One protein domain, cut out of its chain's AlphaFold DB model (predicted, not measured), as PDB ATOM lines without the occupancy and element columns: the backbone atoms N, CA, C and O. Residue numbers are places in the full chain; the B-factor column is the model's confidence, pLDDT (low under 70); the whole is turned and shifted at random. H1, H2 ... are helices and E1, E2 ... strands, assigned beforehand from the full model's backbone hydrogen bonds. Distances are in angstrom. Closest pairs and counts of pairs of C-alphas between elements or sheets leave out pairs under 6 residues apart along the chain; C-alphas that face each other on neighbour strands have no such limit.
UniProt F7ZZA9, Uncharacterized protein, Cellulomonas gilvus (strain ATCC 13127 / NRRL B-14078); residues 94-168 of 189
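Overview. This is residues 94 to 168 of the 189 residues of an uncharacterized protein of Cellulomonas gilvus (strain ATCC 13127 / NRRL B-14078) (UniProt F7ZZA9). Little regular structure is present: a two-stranded ribbon, with E3 and E4 running out and E5 and E6 back, meets the hairpin E1 and E2 at its E4 end, and H1 packs at one end of that hairpin. The 75 printed residues, 29 in named elements, run H1, then E1 to E6, in three antiparallel two-stranded sheets; the class is mixed. The whole is compact, radius of gyration of the C-alphas 13.1 A, spanning 35 by 30 by 21 A.

Along the chain. H1, residues 94 to 104, begins at C-alpha (100.098, 17.683, 175.646) and is 15.3 A long. Strands follow: E1 108 to 110, E2 117 to 119, E3 148 to 150, E4 155 to 157, E5 160 to 162 and E6 165 to 167, ending at C-alpha (92.699, 5.646, 155.002).

Arrangement. In H1 every O i to N i+4 pair is within hydrogen-bond range. The closest C-alphas of H1 and E2 are Ala 100 and Trp 119, 7.2 A. N 109 and O 118 pair E1 with E2 at 3.0 A, N 155 and O 162 E4 with E5 at 2.8 A, N 149 and O 166 E3 with E6 at 2.9 A. The closest C-alphas of E2 and E4 are Trp 119 and Phe 155, 4.6 A.

Size, cuts and confidence. The printed part has no cut. The link E2 to E3 is long, 28 residues; pLDDT is under 70 at residues 126 to 132 and 139 to 143.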
ATOM      1  N   GLY A  94     100.322  16.402 174.977       95.62
ATOM      2  CA  GLY A  94     100.098  17.683 175.646       95.62
ATOM      3  C   GLY A  94      98.950  18.460 175.001       95.62
ATOM      4  O   GLY A  94      98.048  18.922 175.703       95.62
ATOM      5  N   GLU A  95      98.924  18.528 173.670       94.88
ATOM      6  CA  GLU A  95      97.827  19.147 172.922       94.88
ATOM      7  C   GLU A  95      96.519  18.359 173.071       94.88
ATOM      8  O   GLU A  95      95.482  18.967 173.338       94.88
ATOM      9  N   LEU A  96      96.551  17.020 172.990       93.88
ATOM     10  CA  LEU A  96      95.382  16.173 173.261       93.88
ATOM     11  C   LEU A  96      94.815  16.443 174.651       93.88
ATOM     12  O   LEU A  96      93.609  16.640 174.798       93.88
ATOM     13  N   ARG A  97      95.679  16.507 175.669       95.75
ATOM     14  CA  ARG A  97      95.280  16.823 177.041       95.75
ATOM     15  C   ARG A  97      94.621  18.191 177.131       95.75
ATOM     16  O   ARG A  97      93.553  18.297 177.730       95.75
ATOM     17  N   ALA A  98      95.230  19.220 176.545       94.75
ATOM     18  CA  ALA A  98      94.680  20.570 176.555       94.75
ATOM     19  C   ALA A  98      93.308  20.629 175.862       94.75
ATOM     20  O   ALA A  98      92.369  21.209 176.407       94.75
ATOM     21  N   LYS A  99      93.162  19.978 174.700       93.06
ATOM     22  CA  LYS A  99      91.896  19.903 173.954       93.06
ATOM     23  C   LYS A  99      90.818  19.135 174.716       93.06
ATOM     24  O   LYS A  99      89.696  19.623 174.815       93.06
ATOM     25  N   ALA A 100      91.153  17.977 175.282       92.56
ATOM     26  CA  ALA A 100      90.219  17.164 176.055       92.56
ATOM     27  C   ALA A 100      89.747  17.892 177.321       92.56
ATOM     28  O   ALA A 100      88.542  18.001 177.530       92.56
ATOM     29  N   ILE A 101      90.661  18.484 178.104       94.38
ATOM     30  CA  ILE A 101      90.304  19.273 179.298       94.38
ATOM     31  C   ILE A 101      89.463  20.485 178.915       94.38
ATOM     32  O   ILE A 101      88.412  20.706 179.509       94.38
ATOM     33  N   GLY A 102      89.895  21.252 177.910       91.44
ATOM     34  CA  GLY A 102      89.154  22.424 177.454       91.44
ATOM     35  C   GLY A 102      87.740  22.079 176.986       91.44
ATOM     36  O   GLY A 102      86.843  22.912 177.082       91.44
ATOM     37  N   LYS A 103      87.525  20.846 176.511       88.25
ATOM     38  CA  LYS A 103      86.229  20.397 176.012       88.25
ATOM     39  C   LYS A 103      85.331  19.762 177.072       88.25
ATOM     40  O   LYS A 103      84.134  20.041 177.094       88.25
ATOM     41  N   HIS A 104      85.895  18.887 177.893       90.44
ATOM     42  CA  HIS A 104      85.150  17.974 178.760       90.44
ATOM     43  C   HIS A 104      85.424  18.194 180.251       90.44
ATOM     44  O   HIS A 104      84.893  17.472 181.088       90.44
ATOM     45  N   GLY A 105      86.299  19.136 180.609       93.38
ATOM     46  CA  GLY A 105      86.727  19.383 181.990       93.38
ATOM     47  C   GLY A 105      87.754  18.378 182.527       93.38
ATOM     48  O   GLY A 105      88.345  18.607 183.579       93.38
ATOM     49  N   SER A 106      88.029  17.292 181.801       94.12
ATOM     50  CA  SER A 106      89.105  16.346 182.107       94.12
ATOM     51  C   SER A 106      89.735  15.793 180.826       94.12
ATOM     52  O   SER A 106      89.193  15.940 179.734       94.12
ATOM     53  N   ALA A 107      90.914  15.184 180.943       94.94
ATOM     54  CA  ALA A 107      91.626  14.651 179.782       94.94
ATOM     55  C   ALA A 107      91.123  13.264 179.351       94.94
ATOM     56  O   ALA A 107      91.236  12.888 178.186       94.94
ATOM     57  N   GLY A 108      90.629  12.483 180.307       94.88
ATOM     58  CA  GLY A 108      90.530  11.038 180.189       94.88
ATOM     59  C   GLY A 108      90.777  10.351 181.523       94.88
ATOM     60  O   GLY A 108      90.987  11.007 182.549       94.88
ATOM     61  N   ALA A 109      90.777   9.024 181.497       95.00
ATOM     62  CA  ALA A 109      91.016   8.206 182.677       95.00
ATOM     63  C   ALA A 109      91.747   6.911 182.322       95.00
ATOM     64  O   ALA A 109      91.633   6.374 181.216       95.00
ATOM     65  N   ARG A 110      92.478   6.382 183.304       95.56
ATOM     66  CA  ARG A 110      93.032   5.033 183.242       95.56
ATOM     67  C   ARG A 110      91.976   4.033 183.702       95.56
ATOM     68  O   ARG A 110      91.381   4.218 184.759       95.56
ATOM     69  N   CYS A 111      91.757   2.973 182.930       94.00
ATOM     70  CA  CYS A 111      90.906   1.872 183.370       94.00
ATOM     71  C   CYS A 111      91.548   1.164 184.572       94.00
ATOM     72  O   CYS A 111      92.720   0.793 184.508       94.00
ATOM     73  N   ALA A 112      90.782   0.957 185.643       93.62
ATOM     74  CA  ALA A 112      91.261   0.273 186.842       93.62
ATOM     75  C   ALA A 112      91.535  -1.227 186.621       93.62
ATOM     76  O   ALA A 112      92.345  -1.801 187.338       93.62
ATOM     77  N   GLU A 113      90.886  -1.849 185.630       93.94
ATOM     78  CA  GLU A 113      91.033  -3.279 185.331       93.94
ATOM     79  C   GLU A 113      92.203  -3.539 184.372       93.94
ATOM     80  O   GLU A 113      93.144  -4.247 184.714       93.94
ATOM     81  N   CYS A 114      92.186  -2.937 183.178       93.06
ATOM     82  CA  CYS A 114      93.197  -3.222 182.154       93.06
ATOM     83  C   CYS A 114      94.369  -2.229 182.119       93.06
ATOM     84  O   CYS A 114      95.287  -2.389 181.318       93.06
ATOM     85  N   GLY A 115      94.333  -1.158 182.917       94.56
ATOM     86  CA  GLY A 115      95.398  -0.151 182.970       94.56
ATOM     87  C   GLY A 115      95.517   0.748 181.732       94.56
ATOM     88  O   GLY A 115      96.343   1.664 181.727       94.56
ATOM     89  N   THR A 116      94.699   0.548 180.693       93.81
ATOM     90  CA  THR A 116      94.738   1.376 179.482       93.81
ATOM     91  C   THR A 116      94.274   2.799 179.782       93.81
ATOM     92  O   THR A 116      93.230   3.009 180.406       93.81
ATOM     93  N   TRP A 117      95.048   3.786 179.328       95.12
ATOM     94  CA  TRP A 117      94.625   5.184 179.308       95.12
ATOM     95  C   TRP A 117      93.657   5.421 178.152       95.12
ATOM     96  O   TRP A 117      93.950   5.035 177.021       95.12
ATOM     97  N   ARG A 118      92.529   6.076 178.431       94.81
ATOM     98  CA  ARG A 118      91.571   6.503 177.411       94.81
ATOM     99  C   ARG A 118      91.396   8.005 177.468       94.81
ATOM    100  O   ARG A 118      91.089   8.546 178.529       94.81
ATOM    101  N   TRP A 119      91.568   8.650 176.325       95.12
ATOM    102  CA  TRP A 119      91.226  10.051 176.139       95.12
ATOM    103  C   TRP A 119      89.710  10.204 176.061       95.12
ATOM    104  O   TRP A 119      89.032   9.361 175.466       95.12
ATOM    105  N   LEU A 120      89.167  11.285 176.624       93.06
ATOM    106  CA  LEU A 120      87.757  11.592 176.387       93.06
ATOM    107  C   LEU A 120      87.502  11.839 174.890       93.06
ATOM    108  O   LEU A 120      88.415  12.289 174.191       93.06
ATOM    109  N   PRO A 121      86.293  11.541 174.374       89.62
ATOM    110  CA  PRO A 121      86.032  11.548 172.939       89.62
ATOM    111  C   PRO A 121      86.364  12.886 172.264       89.62
ATOM    112  O   PRO A 121      85.808  13.931 172.602       89.62
ATOM    113  N   LEU A 122      87.245  12.844 171.268       89.00
ATOM    114  CA  LEU A 122      87.553  13.947 170.355       89.00
ATOM    115  C   LEU A 122      87.413  13.416 168.920       89.00
ATOM    116  O   LEU A 122      87.537  12.214 168.688       89.00
ATOM    117  N   GLY A 123      87.145  14.293 167.955       81.75
ATOM    118  CA  GLY A 123      86.981  13.908 166.546       81.75
ATOM    119  C   GLY A 123      87.681  14.869 165.592       81.75
ATOM    120  O   GLY A 123      88.020  15.990 165.986       81.75
ATOM    121  N   PHE A 124      87.886  14.437 164.346       81.50
ATOM    122  CA  PHE A 124      88.477  15.264 163.291       81.50
ATOM    123  C   PHE A 124      87.544  16.409 162.878       81.50
ATOM    124  O   PHE A 124      86.320  16.260 162.825       81.50
ATOM    125  N   ALA A 125      88.116  17.578 162.589       71.19
ATOM    126  CA  ALA A 125      87.383  18.688 161.984       71.19
ATOM    127  C   ALA A 125      87.058  18.374 160.505       71.19
ATOM    128  O   ALA A 125      87.806  17.621 159.879       71.19
ATOM    129  N   PRO A 126      85.994  18.946 159.905       59.22
ATOM    130  CA  PRO A 126      85.057  19.931 160.451       59.22
ATOM    131  C   PRO A 126      83.749  19.303 160.965       59.22
ATOM    132  O   PRO A 126      82.659  19.746 160.605       59.22
ATOM    133  N   MET A 127      83.820  18.255 161.791       64.81
ATOM    134  CA  MET A 127      82.630  17.832 162.537       64.81
ATOM    135  C   MET A 127      82.105  19.007 163.387       64.81
ATOM    136  O   MET A 127      82.917  19.779 163.903       64.81
ATOM    137  N   PRO A 128      80.779  19.192 163.518       57.09
ATOM    138  CA  PRO A 128      80.240  20.268 164.334       57.09
ATOM    139  C   PRO A 128      80.626  20.055 165.807       57.09
ATOM    140  O   PRO A 128      80.630  18.908 166.279       57.09
ATOM    141  N   PRO A 129      80.904  21.134 166.565       50.19
ATOM    142  CA  PRO A 129      81.085  21.043 168.007       50.19
ATOM    143  C   PRO A 129      79.926  20.253 168.639       50.19
ATOM    144  O   PRO A 129      78.771  20.498 168.296       50.19
ATOM    145  N   PRO A 130      80.192  19.307 169.558       51.59
ATOM    146  CA  PRO A 130      81.430  19.122 170.313       51.59
ATOM    147  C   PRO A 130      82.581  18.398 169.595       51.59
ATOM    148  O   PRO A 130      83.681  18.369 170.145       51.59
ATOM    149  N   PHE A 131      82.340  17.822 168.422       59.81
ATOM    150  CA  PHE A 131      83.316  17.059 167.646       59.81
ATOM    151  C   PHE A 131      84.158  18.015 166.772       59.81
ATOM    152  O   PHE A 131      83.773  19.163 166.581       59.81
ATOM    153  N   GLY A 132      85.342  17.604 166.308       66.31
ATOM    154  CA  GLY A 132      86.220  18.472 165.501       66.31
ATOM    155  C   GLY A 132      87.342  19.200 166.253       66.31
ATOM    156  O   GLY A 132      87.830  20.229 165.795       66.31
ATOM    157  N   THR A 133      87.746  18.699 167.418       81.44
ATOM    158  CA  THR A 133      88.704  19.358 168.322       81.44
ATOM    159  C   THR A 133      90.059  18.660 168.420       81.44
ATOM    160  O   THR A 133      90.889  19.091 169.227       81.44
ATOM    161  N   LEU A 134      90.302  17.605 167.632       87.81
ATOM    162  CA  LEU A 134      91.606  16.943 167.619       87.81
ATOM    163  C   LEU A 134      92.726  17.936 167.255       87.81
ATOM    164  O   LEU A 134      92.519  18.818 166.415       87.81
ATOM    165  N   PRO A 135      93.903  17.822 167.891       89.00
ATOM    166  CA  PRO A 135      95.082  18.553 167.457       89.00
ATOM    167  C   PRO A 135      95.545  18.068 166.069       89.00
ATOM    168  O   PRO A 135      95.121  16.997 165.619       89.00
ATOM    169  N   PRO A 136      96.410  18.836 165.384       87.56
ATOM    170  CA  PRO A 136      97.000  18.413 164.121       87.56
ATOM    171  C   PRO A 136      97.704  17.058 164.237       87.56
ATOM    172  O   PRO A 136      98.309  16.730 165.264       87.56
ATOM    173  N   LEU A 137      97.649  16.280 163.160       87.50
ATOM    174  CA  LEU A 137      98.349  15.004 163.085       87.50
ATOM    175  C   LEU A 137      99.863  15.227 163.019       87.50
ATOM    176  O   LEU A 137     100.360  16.084 162.289       87.50
ATOM    177  N   ARG A 138     100.614  14.390 163.734       82.88
ATOM    178  CA  ARG A 138     102.084  14.343 163.682       82.88
ATOM    179  C   ARG A 138     102.631  13.374 162.635       82.88
ATOM    180  O   ARG A 138     103.841  13.192 162.538       82.88
ATOM    181  N   VAL A 139     101.762  12.763 161.836       66.62
ATOM    182  CA  VAL A 139     102.149  11.721 160.881       66.62
ATOM    183  C   VAL A 139     102.846  12.345 159.667       66.62
ATOM    184  O   VAL A 139     102.211  12.847 158.744       66.62
ATOM    185  N   ARG A 140     104.180  12.301 159.652       57.34
ATOM    186  CA  ARG A 140     105.018  12.542 158.465       57.34
ATOM    187  C   ARG A 140     106.036  11.389 158.361       57.34
ATOM    188  O   ARG A 140     106.863  11.326 159.267       57.34
ATOM    189  N   PRO A 141     106.070  10.510 157.331       52.84
ATOM    190  CA  PRO A 141     105.224  10.367 156.138       52.84
ATOM    191  C   PRO A 141     104.442   9.030 156.045       52.84
ATOM    192  O   PRO A 141     104.980   7.959 156.309       52.84
ATOM    193  N   SER A 142     103.194   9.173 155.568       63.31
ATOM    194  CA  SER A 142     102.161   8.186 155.186       63.31
ATOM    195  C   SER A 142     101.844   7.082 156.197       63.31
ATOM    196  O   SER A 142     102.563   6.851 157.157       63.31
ATOM    197  N   LEU A 143     100.743   6.366 155.986       68.62
ATOM    198  CA  LEU A 143     100.346   5.165 156.732       68.62
ATOM    199  C   LEU A 143     101.377   4.010 156.609       68.62
ATOM    200  O   LEU A 143     101.036   2.841 156.714       68.62
ATOM    201  N   GLY A 144     102.648   4.296 156.313       75.12
ATOM    202  CA  GLY A 144     103.633   3.325 155.867       75.12
ATOM    203  C   GLY A 144     103.155   2.598 154.609       75.12
ATOM    204  O   GLY A 144     102.783   3.231 153.618       75.12
ATOM    205  N   ALA A 145     103.180   1.267 154.674       82.81
ATOM    206  CA  ALA A 145     102.802   0.350 153.598       82.81
ATOM    207  C   ALA A 145     101.351  -0.168 153.694       82.81
ATOM    208  O   ALA A 145     100.977  -1.056 152.927       82.81
ATOM    209  N   VAL A 146     100.547   0.339 154.635       90.25
ATOM    210  CA  VAL A 146      99.140  -0.065 154.773       90.25
ATOM    211  C   VAL A 146      98.215   0.967 154.140       90.25
ATOM    212  O   VAL A 146      98.529   2.158 154.102       90.25
ATOM    213  N   ASP A 147      97.069   0.505 153.646       93.94
ATOM    214  CA  ASP A 147      96.065   1.385 153.041       93.94
ATOM    215  C   ASP A 147      95.027   1.896 154.044       93.94
ATOM    216  O   ASP A 147      94.303   2.849 153.763       93.94
ATOM    217  N   VAL A 148      95.018   1.331 155.249       93.69
ATOM    218  CA  VAL A 148      94.229   1.786 156.394       93.69
ATOM    219  C   VAL A 148      95.012   1.557 157.684       93.69
ATOM    220  O   VAL A 148      95.701   0.547 157.823       93.69
ATOM    221  N   ALA A 149      94.913   2.481 158.635       92.81
ATOM    222  CA  ALA A 149      95.498   2.330 159.961       92.81
ATOM    223  C   ALA A 149      94.611   2.945 161.045       92.81
ATOM    224  O   ALA A 149      93.786   3.817 160.772       92.81
ATOM    225  N   ALA A 150      94.834   2.508 162.282       92.56
ATOM    226  CA  ALA A 150      94.251   3.069 163.489       92.56
ATOM    227  C   ALA A 150      95.324   3.723 164.376       92.56
ATOM    228  O   ALA A 150      96.478   3.279 164.421       92.56
ATOM    229  N   SER A 151      94.924   4.761 165.109       92.62
ATOM    230  CA  SER A 151      95.779   5.483 166.046       92.62
ATOM    231  C   SER A 151      96.195   4.613 167.238       92.62
ATOM    232  O   SER A 151      95.376   3.842 167.747       92.62
ATOM    233  N   PRO A 152      97.426   4.755 167.756       91.88
ATOM    234  CA  PRO A 152      97.820   4.160 169.036       91.88
ATOM    235  C   PRO A 152      96.962   4.643 170.211       91.88
ATOM    236  O   PRO A 152      96.696   3.893 171.152       91.88
ATOM    237  N   GLU A 153      96.495   5.887 170.146       93.88
ATOM    238  CA  GLU A 153      95.644   6.504 171.150       93.88
ATOM    239  C   GLU A 153      94.240   5.895 171.148       93.88
ATOM    240  O   GLU A 153      93.597   5.768 170.104       93.88
ATOM    241  N   VAL A 154      93.749   5.573 172.345       94.00
ATOM    242  CA  VAL A 154      92.388   5.083 172.573       94.00
ATOM    243  C   VAL A 154      91.527   6.222 173.101       94.00
ATOM    244  O   VAL A 154      91.884   6.886 174.076       94.00
ATOM    245  N   PHE A 155      90.377   6.418 172.474       93.06
ATOM    246  CA  PHE A 155      89.367   7.403 172.833       93.06
ATOM    247  C   PHE A 155      88.124   6.691 173.341       93.06
ATOM    248  O   PHE A 155      87.867   5.546 172.974       93.06
ATOM    249  N   GLY A 156      87.337   7.355 174.176       89.56
ATOM    250  CA  GLY A 156      86.056   6.809 174.595       89.56
ATOM    251  C   GLY A 156      85.626   7.235 175.980       89.56
ATOM    252  O   GLY A 156      86.416   7.728 176.784       89.56
ATOM    253  N   ASP A 157      84.356   6.977 176.251       83.25
ATOM    254  CA  ASP A 157      83.761   7.062 177.576       83.25
ATOM    255  C   ASP A 157      82.848   5.843 177.798       83.25
ATOM    256  O   ASP A 157      82.328   5.250 176.848       83.25
ATOM    257  N   GLY A 158      82.703   5.407 179.049       82.88
ATOM    258  CA  GLY A 158      81.942   4.204 179.393       82.88
ATOM    259  C   GLY A 158      82.493   2.946 178.713       82.88
ATOM    260  O   GLY A 158      83.682   2.650 178.843       82.88
ATOM    261  N   LEU A 159      81.641   2.209 177.994       81.00
ATOM    262  CA  LEU A 159      81.995   0.977 177.267       81.00
ATOM    263  C   LEU A 159      82.349   1.203 175.788       81.00
ATOM    264  O   LEU A 159      82.679   0.248 175.094       81.00
ATOM    265  N   MET A 160      82.288   2.443 175.296       81.94
ATOM    266  CA  MET A 160      82.540   2.755 173.887       81.94
ATOM    267  C   MET A 160      83.963   3.273 173.704       81.94
ATOM    268  O   MET A 160      84.202   4.481 173.725       81.94
ATOM    269  N   ALA A 161      84.909   2.346 173.555       88.44
ATOM    270  CA  ALA A 161      86.273   2.668 173.163       88.44
ATOM    271  C   ALA A 161      86.425   2.628 171.638       88.44
ATOM    272  O   ALA A 161      85.856   1.767 170.975       88.44
ATOM    273  N   PHE A 162      87.213   3.545 171.091       90.94
ATOM    274  CA  PHE A 162      87.535   3.597 169.670       90.94
ATOM    275  C   PHE A 162      88.920   4.213 169.452       90.94
ATOM    276  O   PHE A 162      89.547   4.754 170.366       90.94
ATOM    277  N   ARG A 163      89.395   4.138 168.215       92.75
ATOM    278  CA  ARG A 163      90.621   4.761 167.716       92.75
ATOM    279  C   ARG A 163      90.279   5.649 166.534       92.75
ATOM    280  O   ARG A 163      89.280   5.430 165.853       92.75
ATOM    281  N   GLN A 164      91.118   6.644 166.283       91.81
ATOM    282  CA  GLN A 164      91.020   7.396 165.041       91.81
ATOM    283  C   GLN A 164      91.537   6.525 163.906       91.81
ATOM    284  O   GLN A 164      92.544   5.842 164.069       91.81
ATOM    285  N   MET A 165      90.864   6.557 162.763       91.75
ATOM    286  CA  MET A 165      91.263   5.791 161.588       91.75
ATOM    287  C   MET A 165      91.660   6.730 160.463       91.75
ATOM    288  O   MET A 165      91.035   7.771 160.259       91.75
ATOM    289  N   LEU A 166      92.690   6.340 159.724       91.81
ATOM    290  CA  LEU A 166      93.112   7.006 158.506       91.81
ATOM    291  C   LEU A 166      93.187   5.988 157.385       91.81
ATOM    292  O   LEU A 166      93.644   4.863 157.570       91.81
ATOM    293  N   PHE A 167      92.755   6.431 156.218       92.69
ATOM    294  CA  PHE A 167      92.699   5.646 155.002       92.69
ATOM    295  C   PHE A 167      93.568   6.340 153.964       92.69
ATOM    296  O   PHE A 167      93.631   7.577 153.925       92.69
ATOM    297  N   ARG A 168      94.211   5.564 153.091       92.12
ATOM    298  CA  ARG A 168      94.670   6.125 151.826       92.12
ATOM    299  C   ARG A 168      93.477   6.707 151.095       92.12
ATOM    300  O   ARG A 168      92.367   6.179 151.158       92.12
TER     301      ARG A 168